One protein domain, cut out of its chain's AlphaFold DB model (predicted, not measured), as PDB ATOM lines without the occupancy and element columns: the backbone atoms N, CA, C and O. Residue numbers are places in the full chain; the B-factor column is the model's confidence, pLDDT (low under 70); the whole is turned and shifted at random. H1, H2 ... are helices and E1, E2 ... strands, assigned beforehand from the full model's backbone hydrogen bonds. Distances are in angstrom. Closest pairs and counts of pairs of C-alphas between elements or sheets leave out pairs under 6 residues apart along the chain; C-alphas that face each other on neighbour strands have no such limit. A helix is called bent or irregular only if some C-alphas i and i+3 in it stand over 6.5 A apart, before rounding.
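This is residues 165 to 203 and 244 to 363 of the 367 residues of an uncharacterized protein of Acidovorax sp. 56 (UniProt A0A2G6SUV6). One seven-stranded antiparallel sheet is curled like part of a barrel and folded back on itself, so that E4, E3, E7 and E1 face E6 and E5 with E2 as the hinge. The sheet does not close, as its edges E4 and E5 stay apart; the irregular helix H2 covers both edges, and the long helix H3 crosses E4 and E6, while little H1 lies away from the sheet. The printed part has 159 residues, with seven named strands and three named helices in the order E1 E2 E3 E4 H1 H2 E5 E6 E7 H3; the sheet's order is E4 E3 E7 E1 E2 E6 E5, and the class is mixed, helices and strands. The whole is compact, with a radius of gyration of the C-alphas of 15.0 A, and rounded, with spans of 39 by 36 by 33 A.

Strand E1, residues 175 to 187, begins at C-alpha 175 at (-38.931, 0.161, -18.163), and E2 is residues 190 to 202; each is 32.6 A long from first to last C-alpha. E1 bends by 59 degrees at residue 182 and E2 by 76 degrees at residue 199. E3, residues 245 to 252, is 20.1 A long and bends by 51 degrees at residue 249; E4, residues 264 to 271, is 17.3 A long and bends by 59 degrees at residue 268. E5 is residues 300 to 303, E6 is residues 314 to 319, and E7, residues 325 to 332, is 21.7 A long. H1 is residues 277 to 280, and H2, residues 287 to 298, starts at C-alpha 287 at (-28.338, -3.594, -37.826). H2 is irregular: C-alphas 294 and 297 are 9.4 A apart. H3, residues 339 to 362, is 35.0 A long and ends at C-alpha 362 at (-25.786, 5.931, -50.658).

The strongly twisted sheet has E4 and E5 as its edge strands. E1 and E2 form a hairpin, with N 182 and O 194 at 2.8 A, within hydrogen-bond range. On the other side of E1, E7 is its antiparallel neighbour, with N 328 and O 177 at 2.8 A. E3 pairs with E7 through N 248 and O 329, 2.8 A, and forms a hairpin with E4, where N 249 and O 269 are 2.8 A apart. E6 is the antiparallel neighbour of E2, with N 193 and O 317 at 2.8 A, and forms a hairpin with E5, with N 303 and O 314 at 2.8 A. H2 is on the sheet at a height over the sheet of 8.9 A, over E6 and only just over E4 and E5, with 3 C-alphas falling on each of those two. It runs across the strands, at 86 degrees to E6 on the local plane; its closest C-alphas to E4 are those of Leu 287 and Leu 268, 4.7 A apart. H3 is on the sheet at a height over the sheet of 8.3 A, over E4 and E6 and across the strands, at 89 degrees to E4 on the local plane; the closest C-alphas of H3 and E4 are those of Ala 351 and Ala 266, 6.2 A apart. With its residues 287 to 291 alone H2 touches residues 352 to 356 of H3, the C-alphas of Leu 287 and Ile 352 being closest at 5.4 A; they run the same way at a shallow tilt of 21 degrees. H1 is not on the sheet and touches no helix. O i to N i+4 pairs are within hydrogen-bond range for 6 of 8 in H2 and 19 of 20 in H3; H1 is too short for such a pair.

The two C-alphas farthest apart, those of Arg 309 and Lys 339, are 43.2 A apart. Residues 204 to 243 are not printed, and C-alphas 203 and 244 are 20.5 A apart across this cut, in the link from E2 to E3. The link from E3 to E4, 11 residues, is long. The mean pLDDT of the printed part is 88.1; residues 275 to 283, of which 277 to 280 belong to H1, and residue 322 are under 70.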
ATOM      1  N   CYS A 165     -43.884  -7.011 -31.730       93.31
ATOM      2  CA  CYS A 165     -44.153  -6.236 -32.951       93.31
ATOM      3  C   CYS A 165     -44.199  -4.722 -32.704       93.31
ATOM      4  O   CYS A 165     -43.751  -3.952 -33.541       93.31
ATOM      5  N   SER A 166     -44.758  -4.280 -31.573       92.81
ATOM      6  CA  SER A 166     -44.923  -2.844 -31.303       92.81
ATOM      7  C   SER A 166     -43.647  -2.183 -30.792       92.81
ATOM      8  O   SER A 166     -43.368  -1.039 -31.133       92.81
ATOM      9  N   TYR A 167     -42.905  -2.882 -29.933       94.75
ATOM     10  CA  TYR A 167     -41.808  -2.285 -29.170       94.75
ATOM     11  C   TYR A 167     -40.478  -3.013 -29.348       94.75
ATOM     12  O   TYR A 167     -39.451  -2.563 -28.845       94.75
ATOM     13  N   GLY A 168     -40.479  -4.178 -29.997       93.56
ATOM     14  CA  GLY A 168     -39.320  -5.058 -30.054       93.56
ATOM     15  C   GLY A 168     -39.000  -5.682 -28.700       93.56
ATOM     16  O   GLY A 168     -37.886  -6.142 -28.513       93.56
ATOM     17  N   GLY A 169     -39.911  -5.677 -27.723       95.56
ATOM     18  CA  GLY A 169     -39.640  -6.163 -26.369       95.56
ATOM     19  C   GLY A 169     -40.663  -5.683 -25.345       95.56
ATOM     20  O   GLY A 169     -41.846  -5.527 -25.651       95.56
ATOM     21  N   VAL A 170     -40.206  -5.477 -24.112       96.69
ATOM     22  CA  VAL A 170     -40.993  -4.842 -23.048       96.69
ATOM     23  C   VAL A 170     -41.285  -3.398 -23.437       96.69
ATOM     24  O   VAL A 170     -40.404  -2.683 -23.907       96.69
ATOM     25  N   SER A 171     -42.521  -2.958 -23.214       95.25
ATOM     26  CA  SER A 171     -42.922  -1.584 -23.498       95.25
ATOM     27  C   SER A 171     -41.989  -0.542 -22.846       95.25
ATOM     28  O   SER A 171     -41.748  -0.620 -21.637       95.25
ATOM     29  N   PRO A 172     -41.531   0.492 -23.585       93.38
ATOM     30  CA  PRO A 172     -40.742   1.594 -23.021       93.38
ATOM     31  C   PRO A 172     -41.489   2.419 -21.955       93.38
ATOM     32  O   PRO A 172     -40.861   3.165 -21.192       93.38
ATOM     33  N   PHE A 173     -42.822   2.273 -21.891       91.25
ATOM     34  CA  PHE A 173     -43.706   2.815 -20.851       91.25
ATOM     35  C   PHE A 173     -43.655   2.036 -19.532       91.25
ATOM     36  O   PHE A 173     -44.219   2.472 -18.529       91.25
ATOM     37  N   CYS A 174     -42.979   0.891 -19.513       94.75
ATOM     38  CA  CYS A 174     -42.756   0.102 -18.312       94.75
ATOM     39  C   CYS A 174     -41.364   0.389 -17.761       94.75
ATOM     40  O   CYS A 174     -41.226   1.012 -16.709       94.75
ATOM     41  N   ILE A 175     -40.338  -0.019 -18.508       95.62
ATOM     42  CA  ILE A 175     -38.931   0.161 -18.163       95.62
ATOM     43  C   ILE A 175     -38.101   0.280 -19.441       95.62
ATOM     44  O   ILE A 175     -38.347  -0.429 -20.416       95.62
ATOM     45  N   ARG A 176     -37.119   1.180 -19.443       95.19
ATOM     46  CA  ARG A 176     -36.211   1.400 -20.575       95.19
ATOM     47  C   ARG A 176     -34.864   1.926 -20.105       95.19
ATOM     48  O   ARG A 176     -34.802   2.597 -19.075       95.19
ATOM     49  N   ARG A 177     -33.827   1.718 -20.909       94.50
ATOM     50  CA  ARG A 177     -32.556   2.434 -20.778       94.50
ATOM     51  C   ARG A 177     -32.547   3.598 -21.762       94.50
ATOM     52  O   ARG A 177     -32.823   3.413 -22.944       94.50
ATOM     53  N   VAL A 178     -32.298   4.813 -21.287       89.00
ATOM     54  CA  VAL A 178     -32.249   5.988 -22.173       89.00
ATOM     55  C   VAL A 178     -30.885   6.033 -22.853       89.00
ATOM     56  O   VAL A 178     -29.879   5.894 -22.168       89.00
ATOM     57  N   TRP A 179     -30.840   6.254 -24.167       92.94
ATOM     58  CA  TRP A 179     -29.600   6.521 -24.898       92.94
ATOM     59  C   TRP A 179     -29.585   7.980 -25.341       92.94
ATOM     60  O   TRP A 179     -30.489   8.439 -26.037       92.94
ATOM     61  N   GLU A 180     -28.577   8.728 -24.908       91.00
ATOM     62  CA  GLU A 180     -28.428  10.138 -25.249       91.00
ATOM     63  C   GLU A 180     -27.522  10.301 -26.463       91.00
ATOM     64  O   GLU A 180     -26.413   9.768 -26.511       91.00
ATOM     65  N   VAL A 181     -28.006  11.054 -27.446       90.38
ATOM     66  CA  VAL A 181     -27.264  11.355 -28.668       90.38
ATOM     67  C   VAL A 181     -26.266  12.471 -28.378       90.38
ATOM     68  O   VAL A 181     -26.655  13.616 -28.169       90.38
ATOM     69  N   GLN A 182     -24.982  12.132 -28.402       90.75
ATOM     70  CA  GLN A 182     -23.875  13.061 -28.172       90.75
ATOM     71  C   GLN A 182     -23.476  13.811 -29.447       90.75
ATOM     72  O   GLN A 182     -23.025  14.953 -29.395       90.75
ATOM     73  N   SER A 183     -23.623  13.183 -30.620       89.06
ATOM     74  CA  SER A 183     -23.282  13.820 -31.896       89.06
ATOM     75  C   SER A 183     -24.130  13.318 -33.061       89.06
ATOM     76  O   SER A 183     -24.505  12.147 -33.127       89.06
ATOM     77  N   GLN A 184     -24.402  14.221 -34.005       89.50
ATOM     78  CA  GLN A 184     -25.009  13.920 -35.300       89.50
ATOM     79  C   GLN A 184     -24.246  14.670 -36.388       89.50
ATOM     80  O   GLN A 184     -24.197  15.899 -36.381       89.50
ATOM     81  N   THR A 185     -23.639  13.941 -37.321       88.69
ATOM     82  CA  THR A 185     -22.854  14.535 -38.418       88.69
ATOM     83  C   THR A 185     -23.163  13.841 -39.737       88.69
ATOM     84  O   THR A 185     -23.353  12.629 -39.768       88.69
ATOM     85  N   SER A 186     -23.228  14.588 -40.840       87.81
ATOM     86  CA  SER A 186     -23.398  13.995 -42.172       87.81
ATOM     87  C   SER A 186     -22.140  13.216 -42.564       87.81
ATOM     88  O   SER A 186     -21.040  13.770 -42.534       87.81
ATOM     89  N   LYS A 187     -22.281  11.931 -42.908       82.56
ATOM     90  CA  LYS A 187     -21.164  11.045 -43.270       82.56
ATOM     91  C   LYS A 187     -21.650   9.870 -44.125       82.56
ATOM     92  O   LYS A 187     -22.688   9.300 -43.815       82.56
ATOM     93  N   LEU A 188     -20.876   9.503 -45.157       81.25
ATOM     94  CA  LEU A 188     -21.099   8.330 -46.025       81.25
ATOM     95  C   LEU A 188     -22.574   8.149 -46.444       81.25
ATOM     96  O   LEU A 188     -23.201   7.156 -46.098       81.25
ATOM     97  N   GLY A 189     -23.149   9.144 -47.126       76.56
ATOM     98  CA  GLY A 189     -24.524   9.040 -47.639       76.56
ATOM     99  C   GLY A 189     -25.639   9.085 -46.584       76.56
ATOM    100  O   GLY A 189     -26.808   8.975 -46.942       76.56
ATOM    101  N   GLY A 190     -25.313   9.282 -45.302       86.75
ATOM    102  CA  GLY A 190     -26.281   9.344 -44.208       86.75
ATOM    103  C   GLY A 190     -25.846  10.263 -43.066       86.75
ATOM    104  O   GLY A 190     -25.008  11.157 -43.225       86.75
ATOM    105  N   ILE A 191     -26.438  10.057 -41.892       88.94
ATOM    106  CA  ILE A 191     -26.090  10.762 -40.655       88.94
ATOM    107  C   ILE A 191     -25.456   9.758 -39.705       88.94
ATOM    108  O   ILE A 191     -26.064   8.751 -39.354       88.94
ATOM    109  N   ARG A 192     -24.236  10.051 -39.263       90.88
ATOM    110  CA  ARG A 192     -23.578   9.335 -38.179       90.88
ATOM    111  C   ARG A 192     -24.124   9.830 -36.850       90.88
ATOM    112  O   ARG A 192     -23.966  11.006 -36.523       90.88
ATOM    113  N   TRP A 193     -24.699   8.914 -36.087       91.81
ATOM    114  CA  TRP A 193     -25.121   9.114 -34.709       91.81
ATOM    115  C   TRP A 193     -24.024   8.606 -33.788       91.81
ATOM    116  O   TRP A 193     -23.548   7.494 -33.989       91.81
ATOM    117  N   GLY A 194     -23.630   9.399 -32.798       92.44
ATOM    118  CA  GLY A 194     -22.862   8.941 -31.640       92.44
ATOM    119  C   GLY A 194     -23.739   9.044 -30.401       92.44
ATOM    120  O   GLY A 194     -24.325  10.103 -30.174       92.44
ATOM    121  N   ALA A 195     -23.859   7.965 -29.633       93.25
ATOM    122  CA  ALA A 195     -24.743   7.907 -28.479       93.25
ATOM    123  C   ALA A 195     -24.140   7.122 -27.314       93.25
ATOM    124  O   ALA A 195     -23.399   6.159 -27.519       93.25
ATOM    125  N   GLU A 196     -24.526   7.517 -26.106       94.31
ATOM    126  CA  GLU A 196     -24.104   6.901 -24.848       94.31
ATOM    127  C   GLU A 196     -25.330   6.526 -24.008       94.31
ATOM    128  O   GLU A 196     -26.331   7.256 -24.001       94.31
ATOM    129  N   PRO A 197     -25.293   5.397 -23.289       93.19
ATOM    130  CA  PRO A 197     -26.398   4.998 -22.448       93.19
ATOM    131  C   PRO A 197     -26.399   5.746 -21.115       93.19
ATOM    132  O   PRO A 197     -25.377   5.938 -20.461       93.19
ATOM    133  N   LYS A 198     -27.601   6.058 -20.642       89.75
ATOM    134  CA  LYS A 198     -27.884   6.469 -19.266       89.75
ATOM    135  C   LYS A 198     -28.307   5.262 -18.425       89.75
ATOM    136  O   LYS A 198     -28.284   4.108 -18.863       89.75
ATOM    137  N   ILE A 199     -28.682   5.538 -17.180       88.50
ATOM    138  CA  ILE A 199     -29.284   4.552 -16.280       88.50
ATOM    139  C   ILE A 199     -30.700   4.165 -16.727       88.50
ATOM    140  O   ILE A 199     -31.375   4.898 -17.456       88.50
ATOM    141  N   ASP A 200     -31.163   3.022 -16.231       90.25
ATOM    142  CA  ASP A 200     -32.536   2.573 -16.428       90.25
ATOM    143  C   ASP A 200     -33.556   3.527 -15.803       90.25
ATOM    144  O   ASP A 200     -33.364   4.087 -14.724       90.25
ATOM    145  N   SER A 201     -34.683   3.673 -16.491       91.44
ATOM    146  CA  SER A 201     -35.822   4.496 -16.098       91.44
ATOM    147  C   SER A 201     -37.101   3.664 -16.123       91.44
ATOM    148  O   SER A 201     -37.316   2.866 -17.034       91.44
ATOM    149  N   THR A 202     -37.968   3.867 -15.132       93.56
ATOM    150  CA  THR A 202     -39.236   3.138 -14.965       93.56
ATOM    151  C   THR A 202     -40.360   4.095 -14.581       93.56
ATOM    152  O   THR A 202     -40.116   5.108 -13.918       93.56
ATOM    153  N   TYR A 203     -41.595   3.779 -14.969       91.62
ATOM    154  CA  TYR A 203     -42.771   4.549 -14.557       91.62
ATOM    155  C   TYR A 203     -43.345   4.030 -13.235       91.62
ATOM    156  O   TYR A 203     -43.393   2.829 -12.971       91.62
ATOM    157  N   LEU A 244     -32.200 -13.198 -17.613       90.75
ATOM    158  CA  LEU A 244     -33.585 -13.439 -18.031       90.75
ATOM    159  C   LEU A 244     -34.064 -12.393 -19.032       90.75
ATOM    160  O   LEU A 244     -34.866 -12.719 -19.907       90.75
ATOM    161  N   PHE A 245     -33.522 -11.182 -18.927       93.12
ATOM    162  CA  PHE A 245     -33.693 -10.114 -19.895       93.12
ATOM    163  C   PHE A 245     -32.336  -9.597 -20.349       93.12
ATOM    164  O   PHE A 245     -31.359  -9.646 -19.602       93.12
ATOM    165  N   TYR A 246     -32.296  -9.106 -21.577       93.06
ATOM    166  CA  TYR A 246     -31.154  -8.395 -22.132       93.06
ATOM    167  C   TYR A 246     -31.628  -7.147 -22.863       93.06
ATOM    168  O   TYR A 246     -32.798  -7.040 -23.243       93.06
ATOM    169  N   GLU A 247     -30.721  -6.197 -23.036       94.44
ATOM    170  CA  GLU A 247     -31.015  -4.942 -23.713       94.44
ATOM    171  C   GLU A 247     -30.912  -5.121 -25.233       94.44
ATOM    172  O   GLU A 247     -29.993  -5.756 -25.752       94.44
ATOM    173  N   ALA A 248     -31.846  -4.515 -25.952       94.50
ATOM    174  CA  ALA A 248     -31.776  -4.262 -27.376       94.50
ATOM    175  C   ALA A 248     -31.879  -2.751 -27.612       94.50
ATOM    176  O   ALA A 248     -32.924  -2.139 -27.374       94.50
ATOM    177  N   VAL A 249     -30.789  -2.149 -28.083       94.94
ATOM    178  CA  VAL A 249     -30.762  -0.740 -28.472       94.94
ATOM    179  C   VAL A 249     -31.567  -0.607 -29.754       94.94
ATOM    180  O   VAL A 249     -31.203  -1.163 -30.792       94.94
ATOM    181  N   SER A 250     -32.683   0.098 -29.656       94.62
ATOM    182  CA  SER A 250     -33.706   0.188 -30.690       94.62
ATOM    183  C   SER A 250     -33.855   1.633 -31.153       94.62
ATOM    184  O   SER A 250     -33.801   2.563 -30.344       94.62
ATOM    185  N   LEU A 251     -34.036   1.811 -32.456       94.25
ATOM    186  CA  LEU A 251     -34.372   3.079 -33.084       94.25
ATOM    187  C   LEU A 251     -35.890   3.184 -33.194       94.25
ATOM    188  O   LEU A 251     -36.529   2.329 -33.807       94.25
ATOM    189  N   TYR A 252     -36.441   4.251 -32.637       94.19
ATOM    190  CA  TYR A 252     -37.824   4.662 -32.848       94.19
ATOM    191  C   TYR A 252     -37.865   5.883 -33.761       94.19
ATOM    192  O   TYR A 252     -36.910   6.658 -33.781       94.19
ATOM    193  N   ASP A 253     -38.964   6.079 -34.481       92.50
ATOM    194  CA  ASP A 253     -39.193   7.244 -35.350       92.50
ATOM    195  C   ASP A 253     -39.312   8.571 -34.568       92.50
ATOM    196  O   ASP A 253     -38.938   9.640 -35.058       92.50
ATOM    197  N   THR A 254     -39.763   8.494 -33.317       92.19
ATOM    198  CA  THR A 254     -39.816   9.565 -32.317       92.19
ATOM    199  C   THR A 254     -39.615   8.986 -30.913       92.19
ATOM    200  O   THR A 254     -39.696   7.778 -30.720       92.19
ATOM    201  N   ASP A 255     -39.352   9.823 -29.905       89.94
ATOM    202  CA  ASP A 255     -39.140   9.343 -28.533       89.94
ATOM    203  C   ASP A 255     -40.430   8.762 -27.922       89.94
ATOM    204  O   ASP A 255     -41.358   9.539 -27.640       89.94
ATOM    205  N   PRO A 256     -40.489   7.440 -27.641       89.56
ATOM    206  CA  PRO A 256     -41.647   6.816 -27.012       89.56
ATOM    207  C   PRO A 256     -41.913   7.349 -25.602       89.56
ATOM    208  O   PRO A 256     -43.013   7.197 -25.096       89.56
ATOM    209  N   ALA A 257     -40.962   8.009 -24.934       84.25
ATOM    210  CA  ALA A 257     -41.224   8.656 -23.647       84.25
ATOM    211  C   ALA A 257     -42.159   9.873 -23.755       84.25
ATOM    212  O   ALA A 257     -42.804  10.234 -22.772       84.25
ATOM    213  N   SER A 258     -42.200  10.510 -24.927       85.94
ATOM    214  CA  SER A 258     -42.955  11.743 -25.178       85.94
ATOM    215  C   SER A 258     -44.146  11.550 -26.118       85.94
ATOM    216  O   SER A 258     -45.008  12.422 -26.191       85.94
ATOM    217  N   ASN A 259     -44.202  10.418 -26.826       89.19
ATOM    218  CA  ASN A 259     -45.221  10.132 -27.825       89.19
ATOM    219  C   ASN A 259     -45.629   8.651 -27.776       89.19
ATOM    220  O   ASN A 259     -44.817   7.765 -28.030       89.19
ATOM    221  N   ASP A 260     -46.901   8.385 -27.480       85.94
ATOM    222  CA  ASP A 260     -47.463   7.032 -27.405       85.94
ATOM    223  C   ASP A 260     -47.671   6.360 -28.770       85.94
ATOM    224  O   ASP A 260     -47.861   5.145 -28.828       85.94
ATOM    225  N   GLN A 261     -47.565   7.127 -29.857       89.88
ATOM    226  CA  GLN A 261     -47.607   6.640 -31.236       89.88
ATOM    227  C   GLN A 261     -46.220   6.341 -31.815       89.88
ATOM    228  O   GLN A 261     -46.127   6.037 -33.001       89.88
ATOM    229  N   ALA A 262     -45.150   6.442 -31.017       92.12
ATOM    230  CA  ALA A 262     -43.802   6.116 -31.467       92.12
ATOM    231  C   ALA A 262     -43.725   4.674 -31.988       92.12
ATOM    232  O   ALA A 262     -44.140   3.730 -31.308       92.12
ATOM    233  N   GLN A 263     -43.158   4.507 -33.178       92.69
ATOM    234  CA  GLN A 263     -43.030   3.223 -33.853       92.69
ATOM    235  C   GLN A 263     -41.582   2.753 -33.836       92.69
ATOM    236  O   GLN A 263     -40.650   3.520 -34.092       92.69
ATOM    237  N   LEU A 264     -41.398   1.466 -33.539       93.69
ATOM    238  CA  LEU A 264     -40.112   0.809 -33.711       93.69
ATOM    239  C   LEU A 264     -39.744   0.821 -35.199       93.69
ATOM    240  O   LEU A 264     -40.487   0.299 -36.026       93.69
ATOM    241  N   VAL A 265     -38.583   1.388 -35.516       93.69
ATOM    242  CA  VAL A 265     -38.016   1.378 -36.868       93.69
ATOM    243  C   VAL A 265     -37.153   0.136 -37.051       93.69
ATOM    244  O   VAL A 265     -37.361  -0.622 -37.991       93.69
ATOM    245  N   ALA A 266     -36.174  -0.061 -36.162       93.56
ATOM    246  CA  ALA A 266     -35.286  -1.219 -36.187       93.56
ATOM    247  C   ALA A 266     -34.472  -1.355 -34.894       93.56
ATOM    248  O   ALA A 266     -34.214  -0.397 -34.163       93.56
ATOM    249  N   THR A 267     -33.964  -2.555 -34.669       95.06
ATOM    250  CA  THR A 267     -32.983  -2.914 -33.656       95.06
ATOM    251  C   THR A 267     -31.608  -2.598 -34.191       95.06
ATOM    252  O   THR A 267     -31.128  -3.209 -35.147       95.06
ATOM    253  N   LEU A 268     -30.925  -1.681 -33.526       94.25
ATOM    254  CA  LEU A 268     -29.562  -1.334 -33.882       94.25
ATOM    255  C   LEU A 268     -28.591  -2.369 -33.323       94.25
ATOM    256  O   LEU A 268     -27.756  -2.890 -34.057       94.25
ATOM    257  N   ARG A 269     -28.728  -2.717 -32.039       92.44
ATOM    258  CA  ARG A 269     -27.759  -3.559 -31.322       92.44
ATOM    259  C   ARG A 269     -28.436  -4.426 -30.269       92.44
ATOM    260  O   ARG A 269     -29.384  -3.999 -29.624       92.44
ATOM    261  N   VAL A 270     -27.900  -5.627 -30.047       91.94
ATOM    262  CA  VAL A 270     -28.357  -6.557 -29.000       91.94
ATOM    263  C   VAL A 270     -27.264  -6.770 -27.951       91.94
ATOM    264  O   VAL A 270     -26.270  -7.461 -28.188       91.94
ATOM    265  N   ASN A 271     -27.467  -6.215 -26.764       89.12
ATOM    266  CA  ASN A 271     -26.563  -6.297 -25.620       89.12
ATOM    267  C   ASN A 271     -26.907  -7.509 -24.740       89.12
ATOM    268  O   ASN A 271     -27.382  -7.380 -23.613       89.12
ATOM    269  N   ASP A 272     -26.661  -8.711 -25.272       86.31
ATOM    270  CA  ASP A 272     -26.818  -9.965 -24.534       86.31
ATOM    271  C   ASP A 272     -25.468 -10.519 -24.040       86.31
ATOM    272  O   ASP A 272     -24.789 -11.298 -24.717       86.31
ATOM    273  N   PHE A 273     -25.095 -10.136 -22.819       77.69
ATOM    274  CA  PHE A 273     -23.860 -10.575 -22.160       77.69
ATOM    275  C   PHE A 273     -23.906 -12.023 -21.650       77.69
ATOM    276  O   PHE A 273     -22.864 -12.599 -21.346       77.69
ATOM    277  N   HIS A 274     -25.095 -12.628 -21.586       77.00
ATOM    278  CA  HIS A 274     -25.285 -14.007 -21.133       77.00
ATOM    279  C   HIS A 274     -25.433 -15.002 -22.298       77.00
ATOM    280  O   HIS A 274     -25.535 -16.208 -22.059       77.00
ATOM    281  N   ALA A 275     -25.437 -14.534 -23.550       69.69
ATOM    282  CA  ALA A 275     -25.379 -15.405 -24.718       69.69
ATOM    283  C   ALA A 275     -23.998 -16.077 -24.825       69.69
ATOM    284  O   ALA A 275     -22.965 -15.406 -24.885       69.69
ATOM    285  N   GLY A 276     -23.971 -17.410 -24.911       59.41
ATOM    286  CA  GLY A 276     -22.753 -18.149 -25.261       59.41
ATOM    287  C   GLY A 276     -22.318 -17.884 -26.710       59.41
ATOM    288  O   GLY A 276     -23.127 -17.466 -27.538       59.41
ATOM    289  N   ALA A 277     -21.056 -18.168 -27.048       49.41
ATOM    290  CA  ALA A 277     -20.484 -17.889 -28.375       49.41
ATOM    291  C   ALA A 277     -21.277 -18.517 -29.543       49.41
ATOM    292  O   ALA A 277     -21.533 -17.849 -30.539       49.41
ATOM    293  N   ALA A 278     -21.749 -19.759 -29.388       43.47
ATOM    294  CA  ALA A 278     -22.588 -20.430 -30.388       43.47
ATOM    295  C   ALA A 278     -23.991 -19.804 -30.523       43.47
ATOM    296  O   ALA A 278     -24.586 -19.825 -31.594       43.47
ATOM    297  N   GLN A 279     -24.514 -19.214 -29.443       53.09
ATOM    298  CA  GLN A 279     -25.822 -18.561 -29.426       53.09
ATOM    299  C   GLN A 279     -25.749 -17.156 -30.028       53.09
ATOM    300  O   GLN A 279     -26.654 -16.793 -30.768       53.09
ATOM    301  N   LYS A 280     -24.639 -16.424 -29.821       52.03
ATOM    302  CA  LYS A 280     -24.340 -15.128 -30.466       52.03
ATOM    303  C   LYS A 280     -24.344 -15.193 -31.999       52.03
ATOM    304  O   LYS A 280     -24.579 -14.177 -32.639       52.03
ATOM    305  N   ALA A 281     -24.106 -16.367 -32.590       38.03
ATOM    306  CA  ALA A 281     -24.183 -16.571 -34.036       38.03
ATOM    307  C   ALA A 281     -25.632 -16.738 -34.553       38.03
ATOM    308  O   ALA A 281     -25.893 -16.461 -35.722       38.03
ATOM    309  N   ALA A 282     -26.581 -17.112 -33.691       48.22
ATOM    310  CA  ALA A 282     -27.992 -17.351 -34.017       48.22
ATOM    311  C   ALA A 282     -28.953 -16.348 -33.334       48.22
ATOM    312  O   ALA A 282     -30.141 -16.633 -33.190       48.22
ATOM    313  N   THR A 283     -28.435 -15.212 -32.848       67.62
ATOM    314  CA  THR A 283     -29.195 -14.202 -32.092       67.62
ATOM    315  C   THR A 283     -30.168 -13.390 -32.939       67.62
ATOM    316  O   THR A 283     -30.060 -13.342 -34.162       67.62
ATOM    317  N   ASP A 284     -31.077 -12.720 -32.220       77.06
ATOM    318  CA  ASP A 284     -31.933 -11.632 -32.691       77.06
ATOM    319  C   ASP A 284     -31.281 -10.768 -33.788       77.06
ATOM    320  O   ASP A 284     -30.099 -10.418 -33.666       77.06
ATOM    321  N   PRO A 285     -32.066 -10.343 -34.792       82.81
ATOM    322  CA  PRO A 285     -31.603  -9.407 -35.807       82.81
ATOM    323  C   PRO A 285     -31.094  -8.103 -35.172       82.81
ATOM    324  O   PRO A 285     -31.692  -7.576 -34.229       82.81
ATOM    325  N   SER A 286     -29.978  -7.577 -35.683       90.75
ATOM    326  CA  SER A 286     -29.477  -6.251 -35.304       90.75
ATOM    327  C   SER A 286     -28.707  -5.607 -36.452       90.75
ATOM    328  O   SER A 286     -27.825  -6.259 -37.017       90.75
ATOM    329  N   LEU A 287     -28.977  -4.333 -36.737       92.94
ATOM    330  CA  LEU A 287     -28.338  -3.594 -37.826       92.94
ATOM    331  C   LEU A 287     -26.812  -3.556 -37.704       92.94
ATOM    332  O   LEU A 287     -26.127  -3.807 -38.690       92.94
ATOM    333  N   LEU A 288     -26.275  -3.301 -36.505       91.56
ATOM    334  CA  LEU A 288     -24.825  -3.236 -36.287       91.56
ATOM    335  C   LEU A 288     -24.141  -4.530 -36.713       91.56
ATOM    336  O   LEU A 288     -23.161  -4.487 -37.441       91.56
ATOM    337  N   ARG A 289     -24.702  -5.679 -36.328       87.81
ATOM    338  CA  ARG A 289     -24.156  -6.984 -36.712       87.81
ATOM    339  C   ARG A 289     -24.184  -7.192 -38.227       87.81
ATOM    340  O   ARG A 289     -23.218  -7.711 -38.775       87.81
ATOM    341  N   THR A 290     -25.277  -6.814 -38.891       89.75
ATOM    342  CA  THR A 290     -25.396  -6.919 -40.353       89.75
ATOM    343  C   THR A 290     -24.333  -6.071 -41.051       89.75
ATOM    344  O   THR A 290     -23.632  -6.572 -41.927       89.75
ATOM    345  N   LEU A 291     -24.161  -4.819 -40.617       89.94
ATOM    346  CA  LEU A 291     -23.164  -3.902 -41.174       89.94
ATOM    347  C   LEU A 291     -21.726  -4.352 -40.873       89.94
ATOM    348  O   LEU A 291     -20.880  -4.295 -41.757       89.94
ATOM    349  N   GLU A 292     -21.451  -4.853 -39.666       85.69
ATOM    350  CA  GLU A 292     -20.130  -5.368 -39.281       85.69
ATOM    351  C   GLU A 292     -19.720  -6.596 -40.103       85.69
ATOM    352  O   GLU A 292     -18.557  -6.717 -40.487       85.69
ATOM    353  N   LEU A 293     -20.661  -7.500 -40.398       85.62
ATOM    354  CA  LEU A 293     -20.396  -8.686 -41.219       85.62
ATOM    355  C   LEU A 293     -20.201  -8.353 -42.702       85.62
ATOM    356  O   LEU A 293     -19.408  -9.024 -43.359       85.62
ATOM    357  N   GLY A 294     -20.922  -7.358 -43.229       84.94
ATOM    358  CA  GLY A 294     -20.825  -6.956 -44.636       84.94
ATOM    359  C   GLY A 294     -19.647  -6.025 -44.928       84.94
ATOM    360  O   GLY A 294     -18.928  -6.229 -45.902       84.94
ATOM    361  N   SER A 295     -19.430  -5.040 -44.055       85.44
ATOM    362  CA  SER A 295     -18.599  -3.859 -44.333       85.44
ATOM    363  C   SER A 295     -17.685  -3.470 -43.167       85.44
ATOM    364  O   SER A 295     -17.129  -2.368 -43.130       85.44
ATOM    365  N   GLY A 296     -17.516  -4.363 -42.188       86.56
ATOM    366  CA  GLY A 296     -16.683  -4.123 -41.012       86.56
ATOM    367  C   GLY A 296     -17.133  -2.892 -40.222       86.56
ATOM    368  O   GLY A 296     -18.317  -2.585 -40.104       86.56
ATOM    369  N   SER A 297     -16.173  -2.137 -39.691       86.12
ATOM    370  CA  SER A 297     -16.444  -0.933 -38.895       86.12
ATOM    371  C   SER A 297     -16.723   0.326 -39.730       86.12
ATOM    372  O   SER A 297     -16.716   1.434 -39.189       86.12
ATOM    373  N   ARG A 298     -16.958   0.198 -41.047       88.44
ATOM    374  CA  ARG A 298     -17.175   1.344 -41.951       88.44
ATOM    375  C   ARG A 298     -18.428   2.139 -41.587       88.44
ATOM    376  O   ARG A 298     -18.391   3.371 -41.591       88.44
ATOM    377  N   PHE A 299     -19.513   1.445 -41.245       90.06
ATOM    378  CA  PHE A 299     -20.830   2.060 -41.038       90.06
ATOM    379  C   PHE A 299     -21.327   2.038 -39.600       90.06
ATOM    380  O   PHE A 299     -22.225   2.810 -39.257       90.06
ATOM    381  N   ALA A 300     -20.751   1.198 -38.745       90.88
ATOM    382  CA  ALA A 300     -21.130   1.149 -37.347       90.88
ATOM    383  C   ALA A 300     -20.014   0.583 -36.470       90.88
ATOM    384  O   ALA A 300     -19.110  -0.101 -36.947       90.88
ATOM    385  N   TYR A 301     -20.083   0.893 -35.180       90.19
ATOM    386  CA  TYR A 301     -19.159   0.391 -34.173       90.19
ATOM    387  C   TYR A 301     -19.765   0.519 -32.775       90.19
ATOM    388  O   TYR A 301     -20.581   1.410 -32.505       90.19
ATOM    389  N   TYR A 302     -19.304  -0.334 -31.867       91.19
ATOM    390  CA  TYR A 302     -19.732  -0.358 -30.478       91.19
ATOM    391  C   TYR A 302     -18.544  -0.482 -29.522       91.19
ATOM    392  O   TYR A 302     -17.739  -1.404 -29.655       91.19
ATOM    393  N   THR A 303     -18.499   0.390 -28.517       91.44
ATOM    394  CA  THR A 303     -17.591   0.304 -27.369       91.44
ATOM    395  C   THR A 303     -18.352  -0.297 -26.182       91.44
ATOM    396  O   THR A 303     -19.279   0.337 -25.673       91.44
ATOM    397  N   PRO A 304     -18.012  -1.515 -25.716       87.94
ATOM    398  CA  PRO A 304     -18.670  -2.133 -24.562       87.94
ATOM    399  C   PRO A 304     -18.352  -1.430 -23.239       87.94
ATOM    400  O   PRO A 304     -17.245  -0.938 -23.059       87.94
ATOM    401  N   ALA A 305     -19.270  -1.498 -22.266       85.94
ATOM    402  CA  ALA A 305     -19.056  -0.963 -20.912       85.94
ATOM    403  C   ALA A 305     -17.830  -1.533 -20.179       85.94
ATOM    404  O   ALA A 305     -17.274  -0.879 -19.305       85.94
ATOM    405  N   SER A 306     -17.426  -2.761 -20.508       86.31
ATOM    406  CA  SER A 306     -16.173  -3.354 -20.048       86.31
ATOM    407  C   SER A 306     -15.287  -3.568 -21.267       86.31
ATOM    408  O   SER A 306     -15.541  -4.464 -22.075       86.31
ATOM    409  N   ASN A 307     -14.291  -2.702 -21.421       87.94
ATOM    410  CA  ASN A 307     -13.305  -2.739 -22.494       87.94
ATOM    411  C   ASN A 307     -11.893  -2.557 -21.917       87.94
ATOM    412  O   ASN A 307     -11.724  -2.132 -20.778       87.94
ATOM    413  N   ASP A 308     -10.886  -2.916 -22.705       88.56
ATOM    414  CA  ASP A 308      -9.462  -2.887 -22.356       88.56
ATOM    415  C   ASP A 308      -8.859  -1.473 -22.300       88.56
ATOM    416  O   ASP A 308      -7.699  -1.317 -21.923       88.56
ATOM    417  N   ARG A 309      -9.632  -0.455 -22.687       88.75
ATOM    418  CA  ARG A 309      -9.197   0.940 -22.811       88.75
ATOM    419  C   ARG A 309      -9.810   1.860 -21.759       88.75
ATOM    420  O   ARG A 309      -9.558   3.060 -21.807       88.75
ATOM    421  N   ASP A 310     -10.620   1.315 -20.849       87.88
ATOM    422  CA  ASP A 310     -11.409   2.066 -19.864       87.88
ATOM    423  C   ASP A 310     -12.253   3.200 -20.494       87.88
ATOM    424  O   ASP A 310     -12.548   4.215 -19.861       87.88
ATOM    425  N   GLU A 311     -12.653   3.038 -21.761       89.25
ATOM    426  CA  GLU A 311     -13.500   3.999 -22.470       89.25
ATOM    427  C   GLU A 311     -14.971   3.871 -22.018       89.25
ATOM    428  O   GLU A 311     -15.421   2.762 -21.706       89.25
ATOM    429  N   PRO A 312     -15.760   4.962 -22.001       90.00
ATOM    430  CA  PRO A 312     -17.198   4.882 -21.744       90.00
ATOM    431  C   PRO A 312     -17.933   3.966 -22.737       90.00
ATOM    432  O   PRO A 312     -17.565   3.866 -23.908       90.00
ATOM    433  N   GLU A 313     -19.016   3.324 -22.279       93.56
ATOM    434  CA  GLU A 313     -19.920   2.585 -23.169       93.56
ATOM    435  C   GLU A 313     -20.518   3.543 -24.201       93.56
ATOM    436  O   GLU A 313     -21.157   4.530 -23.839       93.56
ATOM    437  N   ALA A 314     -20.339   3.244 -25.483       93.81
ATOM    438  CA  ALA A 314     -20.787   4.119 -26.552       93.81
ATOM    439  C   ALA A 314     -21.107   3.329 -27.818       93.81
ATOM    440  O   ALA A 314     -20.553   2.263 -28.091       93.81
ATOM    441  N   MET A 315     -21.988   3.888 -28.634       93.31
ATOM    442  CA  MET A 315     -22.305   3.369 -29.956       93.31
ATOM    443  C   MET A 315     -22.176   4.491 -30.971       93.31
ATOM    444  O   MET A 315     -22.612   5.618 -30.721       93.31
ATOM    445  N   TRP A 316     -21.662   4.170 -32.157       92.19
ATOM    446  CA  TRP A 316     -21.953   4.994 -33.316       92.19
ATOM    447  C   TRP A 316     -22.425   4.166 -34.500       92.19
ATOM    448  O   TRP A 316     -21.980   3.044 -34.725       92.19
ATOM    449  N   VAL A 317     -23.350   4.738 -35.260       92.50
ATOM    450  CA  VAL A 317     -23.972   4.093 -36.418       92.50
ATOM    451  C   VAL A 317     -24.334   5.147 -37.448       92.50
ATOM    452  O   VAL A 317     -24.738   6.258 -37.095       92.50
ATOM    453  N   ILE A 318     -24.155   4.829 -38.723       91.44
ATOM    454  CA  ILE A 318     -24.660   5.640 -39.826       91.44
ATOM    455  C   ILE A 318     -26.074   5.176 -40.145       91.44
ATOM    456  O   ILE A 318     -26.312   3.992 -40.356       91.44
ATOM    457  N   LEU A 319     -27.010   6.118 -40.158       90.94
ATOM    458  CA  LEU A 319     -28.407   5.888 -40.503       90.94
ATOM    459  C   LEU A 319     -28.777   6.745 -41.720       90.94
ATOM    460  O   LEU A 319     -28.275   7.866 -41.850       90.94
ATOM    461  N   PRO A 320     -29.672   6.261 -42.598       82.88
ATOM    462  CA  PRO A 320     -30.048   6.990 -43.806       82.88
ATOM    463  C   PRO A 320     -30.869   8.265 -43.521       82.88
ATOM    464  O   PRO A 320     -30.981   9.118 -44.397       82.88
ATOM    465  N   GLU A 321     -31.440   8.431 -42.318       74.25
ATOM    466  CA  GLU A 321     -32.351   9.540 -41.980       74.25
ATOM    467  C   GLU A 321     -32.037  10.221 -40.627       74.25
ATOM    468  O   GLU A 321     -31.343   9.675 -39.769       74.25
ATOM    469  N   LYS A 322     -32.549  11.454 -40.440       66.00
ATOM    470  CA  LYS A 322     -32.300  12.325 -39.263       66.00
ATOM    471  C   LYS A 322     -33.259  12.100 -38.085       66.00
ATOM    472  O   LYS A 322     -33.024  12.634 -37.005       66.00
ATOM    473  N   ARG A 323     -34.377  11.408 -38.289       71.06
ATOM    474  CA  ARG A 323     -35.484  11.396 -37.324       71.06
ATOM    475  C   ARG A 323     -35.433  10.133 -36.483       71.06
ATOM    476  O   ARG A 323     -35.352   9.041 -37.032       71.06
ATOM    477  N   GLY A 324     -35.459  10.313 -35.170       86.06
ATOM    478  CA  GLY A 324     -35.668   9.206 -34.262       86.06
ATOM    479  C   GLY A 324     -35.188   9.441 -32.847       86.06
ATOM    480  O   GLY A 324     -34.617  10.480 -32.515       86.06
ATOM    481  N   ALA A 325     -35.415   8.431 -32.023       90.94
ATOM    482  CA  ALA A 325     -34.892   8.330 -30.675       90.94
ATOM    483  C   ALA A 325     -34.257   6.958 -30.474       90.94
ATOM    484  O   ALA A 325     -34.755   5.946 -30.972       90.94
ATOM    485  N   LEU A 326     -33.154   6.933 -29.729       93.19
ATOM    486  CA  LEU A 326     -32.482   5.702 -29.346       93.19
ATOM    487  C   LEU A 326     -32.957   5.285 -27.960       93.19
ATOM    488  O   LEU A 326     -32.859   6.046 -26.996       93.19
ATOM    489  N   VAL A 327     -33.475   4.067 -27.862       94.94
ATOM    490  CA  VAL A 327     -34.022   3.533 -26.615       94.94
ATOM    491  C   VAL A 327     -33.530   2.110 -26.411       94.94
ATOM    492  O   VAL A 327     -33.682   1.251 -27.277       94.94
ATOM    493  N   GLY A 328     -32.969   1.845 -25.236       95.94
ATOM    494  CA  GLY A 328     -32.685   0.499 -24.765       95.94
ATOM    495  C   GLY A 328     -33.982  -0.171 -24.334       95.94
ATOM    496  O   GLY A 328     -34.562   0.170 -23.299       95.94
ATOM    497  N   VAL A 329     -34.447  -1.108 -25.154       95.88
ATOM    498  CA  VAL A 329     -35.631  -1.928 -24.900       95.88
ATOM    499  C   VAL A 329     -35.193  -3.253 -24.296       95.88
ATOM    500  O   VAL A 329     -34.261  -3.893 -24.774       95.88
ATOM    501  N   TRP A 330     -35.890  -3.711 -23.263       96.12
ATOM    502  CA  TRP A 330     -35.570  -4.973 -22.603       96.12
ATOM    503  C   TRP A 330     -36.323  -6.135 -23.243       96.12
ATOM    504  O   TRP A 330     -37.548  -6.111 -23.349       96.12
ATOM    505  N   ARG A 331     -35.604  -7.178 -23.660       94.62
ATOM    506  CA  ARG A 331     -36.175  -8.373 -24.294       94.62
ATOM    507  C   ARG A 331     -36.098  -9.577 -23.374       94.62
ATOM    508  O   ARG A 331     -35.030  -9.829 -22.816       94.62
ATOM    509  N   PRO A 332     -37.174 -10.369 -23.253       92.75
ATOM    510  CA  PRO A 332     -37.087 -11.635 -22.549       92.75
ATOM    511  C   PRO A 332     -36.233 -12.618 -23.358       92.75
ATOM    512  O   PRO A 332     -36.412 -12.765 -24.573       92.75
ATOM    513  N   ARG A 333     -35.329 -13.327 -22.673       89.38
ATOM    514  CA  ARG A 333     -34.524 -14.404 -23.272       89.38
ATOM    515  C   ARG A 333     -35.391 -15.565 -23.731       89.38
ATOM    516  O   ARG A 333     -35.162 -16.145 -24.787       89.38
ATOM    517  N   PHE A 334     -36.359 -15.935 -22.905       88.19
ATOM    518  CA  PHE A 334     -37.318 -16.975 -23.233       88.19
ATOM    519  C   PHE A 334     -38.594 -16.293 -23.699       88.19
ATOM    520  O   PHE A 334     -39.177 -15.529 -22.945       88.19
ATOM    521  N   ARG A 335     -39.042 -16.549 -24.927       88.94
ATOM    522  CA  ARG A 335     -40.246 -15.913 -25.477       88.94
ATOM    523  C   ARG A 335     -41.370 -16.909 -25.634       88.94
ATOM    524  O   ARG A 335     -41.142 -18.067 -25.992       88.94
ATOM    525  N   ALA A 336     -42.588 -16.452 -25.373       91.56
ATOM    526  CA  ALA A 336     -43.761 -17.197 -25.776       91.56
ATOM    527  C   ALA A 336     -43.773 -17.284 -27.310       91.56
ATOM    528  O   ALA A 336     -43.674 -16.272 -27.992       91.56
ATOM    529  N   SER A 337     -43.884 -18.491 -27.865       89.88
ATOM    530  CA  SER A 337     -44.026 -18.677 -29.315       89.88
ATOM    531  C   SER A 337     -45.466 -18.383 -29.739       89.88
ATOM    532  O   SER A 337     -46.245 -19.284 -30.055       89.88
ATOM    533  N   ASN A 338     -45.833 -17.108 -29.648       90.94
ATOM    534  CA  ASN A 338     -47.112 -16.566 -30.081       90.94
ATOM    535  C   ASN A 338     -46.954 -15.819 -31.417       90.94
ATOM    536  O   ASN A 338     -45.852 -15.679 -31.950       90.94
ATOM    537  N   LYS A 339     -48.082 -15.368 -31.978       92.50
ATOM    538  CA  LYS A 339     -48.114 -14.689 -33.281       92.50
ATOM    539  C   LYS A 339     -47.279 -13.404 -33.284       92.50
ATOM    540  O   LYS A 339     -46.562 -13.170 -34.244       92.50
ATOM    541  N   ASP A 340     -47.353 -12.626 -32.206       94.31
ATOM    542  CA  ASP A 340     -46.602 -11.375 -32.035       94.31
ATOM    543  C   ASP A 340     -45.085 -11.603 -32.139       94.31
ATOM    544  O   ASP A 340     -44.416 -10.973 -32.950       94.31
ATOM    545  N   THR A 341     -44.546 -12.592 -31.417       91.69
ATOM    546  CA  THR A 341     -43.110 -12.914 -31.496       91.69
ATOM    547  C   THR A 341     -42.699 -13.408 -32.884       91.69
ATOM    548  O   THR A 341     -41.626 -13.049 -33.358       91.69
ATOM    549  N   GLY A 342     -43.528 -14.237 -33.530       89.75
ATOM    550  CA  GLY A 342     -43.238 -14.755 -34.870       89.75
ATOM    551  C   GLY A 342     -43.190 -13.649 -35.923       89.75
ATOM    552  O   GLY A 342     -42.196 -13.523 -36.626       89.75
ATOM    553  N   SER A 343     -44.228 -12.809 -35.978       93.25
ATOM    554  CA  SER A 343     -44.314 -11.704 -36.939       93.25
ATOM    555  C   SER A 343     -43.219 -10.658 -36.744       93.25
ATOM    556  O   SER A 343     -42.719 -10.122 -37.729       93.25
ATOM    557  N   TRP A 344     -42.823 -10.390 -35.498       93.69
ATOM    558  CA  TRP A 344     -41.739  -9.458 -35.213       93.69
ATOM    559  C   TRP A 344     -40.413  -9.893 -35.848       93.69
ATOM    560  O   TRP A 344     -39.745  -9.060 -36.441       93.69
ATOM    561  N   ILE A 345     -40.041 -11.181 -35.781       89.12
ATOM    562  CA  ILE A 345     -38.763 -11.664 -36.342       89.12
ATOM    563  C   ILE A 345     -38.668 -11.359 -37.841       89.12
ATOM    564  O   ILE A 345     -37.624 -10.905 -38.310       89.12
ATOM    565  N   ASP A 346     -39.745 -11.605 -38.585       90.81
ATOM    566  CA  ASP A 346     -39.773 -11.391 -40.032       90.81
ATOM    567  C   ASP A 346     -39.692  -9.891 -40.366       90.81
ATOM    568  O   ASP A 346     -38.838  -9.480 -41.150       90.81
ATOM    569  N   GLN A 347     -40.511  -9.069 -39.697       93.44
ATOM    570  CA  GLN A 347     -40.536  -7.607 -39.868       93.44
ATOM    571  C   GLN A 347     -39.184  -6.964 -39.542       93.44
ATOM    572  O   GLN A 347     -38.714  -6.082 -40.254       93.44
ATOM    573  N   GLU A 348     -38.544  -7.428 -38.472       93.25
ATOM    574  CA  GLU A 348     -37.272  -6.902 -37.995       93.25
ATOM    575  C   GLU A 348     -36.129  -7.188 -38.979       93.25
ATOM    576  O   GLU A 348     -35.315  -6.310 -39.269       93.25
ATOM    577  N   ASN A 349     -36.076  -8.407 -39.529       92.31
ATOM    578  CA  ASN A 349     -35.085  -8.772 -40.544       92.31
ATOM    579  C   ASN A 349     -35.255  -7.951 -41.826       92.31
ATOM    580  O   ASN A 349     -34.261  -7.491 -42.395       92.31
ATOM    581  N   GLU A 350     -36.499  -7.757 -42.267       94.25
ATOM    582  CA  GLU A 350     -36.812  -6.955 -43.449       94.25
ATOM    583  C   GLU A 350     -36.386  -5.494 -43.249       94.25
ATOM    584  O   GLU A 350     -35.633  -4.961 -44.065       94.25
ATOM    585  N   ALA A 351     -36.776  -4.876 -42.130       93.75
ATOM    586  CA  ALA A 351     -36.419  -3.493 -41.814       93.75
ATOM    587  C   ALA A 351     -34.898  -3.283 -41.751       93.75
ATOM    588  O   ALA A 351     -34.369  -2.336 -42.335       93.75
ATOM    589  N   ILE A 352     -34.169  -4.188 -41.088       93.94
ATOM    590  CA  ILE A 352     -32.705  -4.114 -40.992       93.94
ATOM    591  C   ILE A 352     -32.046  -4.254 -42.365       93.94
ATOM    592  O   ILE A 352     -31.121  -3.500 -42.666       93.94
ATOM    593  N   THR A 353     -32.520  -5.187 -43.195       93.19
ATOM    594  CA  THR A 353     -31.991  -5.398 -44.552       93.19
ATOM    595  C   THR A 353     -32.173  -4.144 -45.403       93.19
ATOM    596  O   THR A 353     -31.203  -3.637 -45.962       93.19
ATOM    597  N   GLN A 354     -33.380  -3.571 -45.407       93.25
ATOM    598  CA  GLN A 354     -33.678  -2.347 -46.153       93.25
ATOM    599  C   GLN A 354     -32.814  -1.161 -45.699       93.25
ATOM    600  O   GLN A 354     -32.334  -0.385 -46.526       93.25
ATOM    601  N   ILE A 355     -32.592  -0.999 -44.389       93.00
ATOM    602  CA  ILE A 355     -31.729   0.073 -43.871       93.00
ATOM    603  C   ILE A 355     -30.277  -0.139 -44.312       93.00
ATOM    604  O   ILE A 355     -29.643   0.816 -44.762       93.00
ATOM    605  N   ALA A 356     -29.757  -1.364 -44.205       91.62
ATOM    606  CA  ALA A 356     -28.389  -1.683 -44.604       91.62
ATOM    607  C   ALA A 356     -28.156  -1.416 -46.102       91.62
ATOM    608  O   ALA A 356     -27.213  -0.709 -46.453       91.62
ATOM    609  N   GLU A 357     -29.053  -1.881 -46.974       91.81
ATOM    610  CA  GLU A 357     -28.977  -1.653 -48.425       91.81
ATOM    611  C   GLU A 357     -29.007  -0.163 -48.790       91.81
ATOM    612  O   GLU A 357     -28.265   0.279 -49.670       91.81
ATOM    613  N   ARG A 358     -29.832   0.636 -48.097       91.12
ATOM    614  CA  ARG A 358     -29.891   2.093 -48.296       91.12
ATOM    615  C   ARG A 358     -28.586   2.785 -47.911       91.12
ATOM    616  O   ARG A 358     -28.186   3.714 -48.606       91.12
ATOM    617  N   ILE A 359     -27.947   2.362 -46.818       90.06
ATOM    618  CA  ILE A 359     -26.658   2.917 -46.375       90.06
ATOM    619  C   ILE A 359     -25.574   2.604 -47.409       90.06
ATOM    620  O   ILE A 359     -24.879   3.519 -47.843       90.06
ATOM    621  N   GLU A 360     -25.472   1.346 -47.843       87.94
ATOM    622  CA  GLU A 360     -24.488   0.915 -48.845       87.94
ATOM    623  C   GLU A 360     -24.690   1.622 -50.189       87.94
ATOM    624  O   GLU A 360     -23.745   2.157 -50.760       87.94
ATOM    625  N   SER A 361     -25.936   1.707 -50.668       87.94
ATOM    626  CA  SER A 361     -26.254   2.343 -51.956       87.94
ATOM    627  C   SER A 361     -25.994   3.852 -51.967       87.94
ATOM    628  O   SER A 361     -25.773   4.434 -53.027       87.94
ATOM    629  N   ALA A 362     -26.061   4.504 -50.804       86.62
ATOM    630  CA  ALA A 362     -25.786   5.931 -50.658       86.62
ATOM    631  C   ALA A 362     -24.302   6.227 -50.374       86.62
ATOM    632  O   ALA A 362     -23.884   7.389 -50.439       86.62
ATOM    633  N   ALA A 363     -23.509   5.210 -50.030       83.88
ATOM    634  CA  ALA A 363     -22.096   5.381 -49.757       83.88
ATOM    635  C   ALA A 363     -21.331   5.635 -51.070       83.88
ATOM    636  O   ALA A 363     -21.578   4.964 -52.071       83.88
TER     637      ALA A 363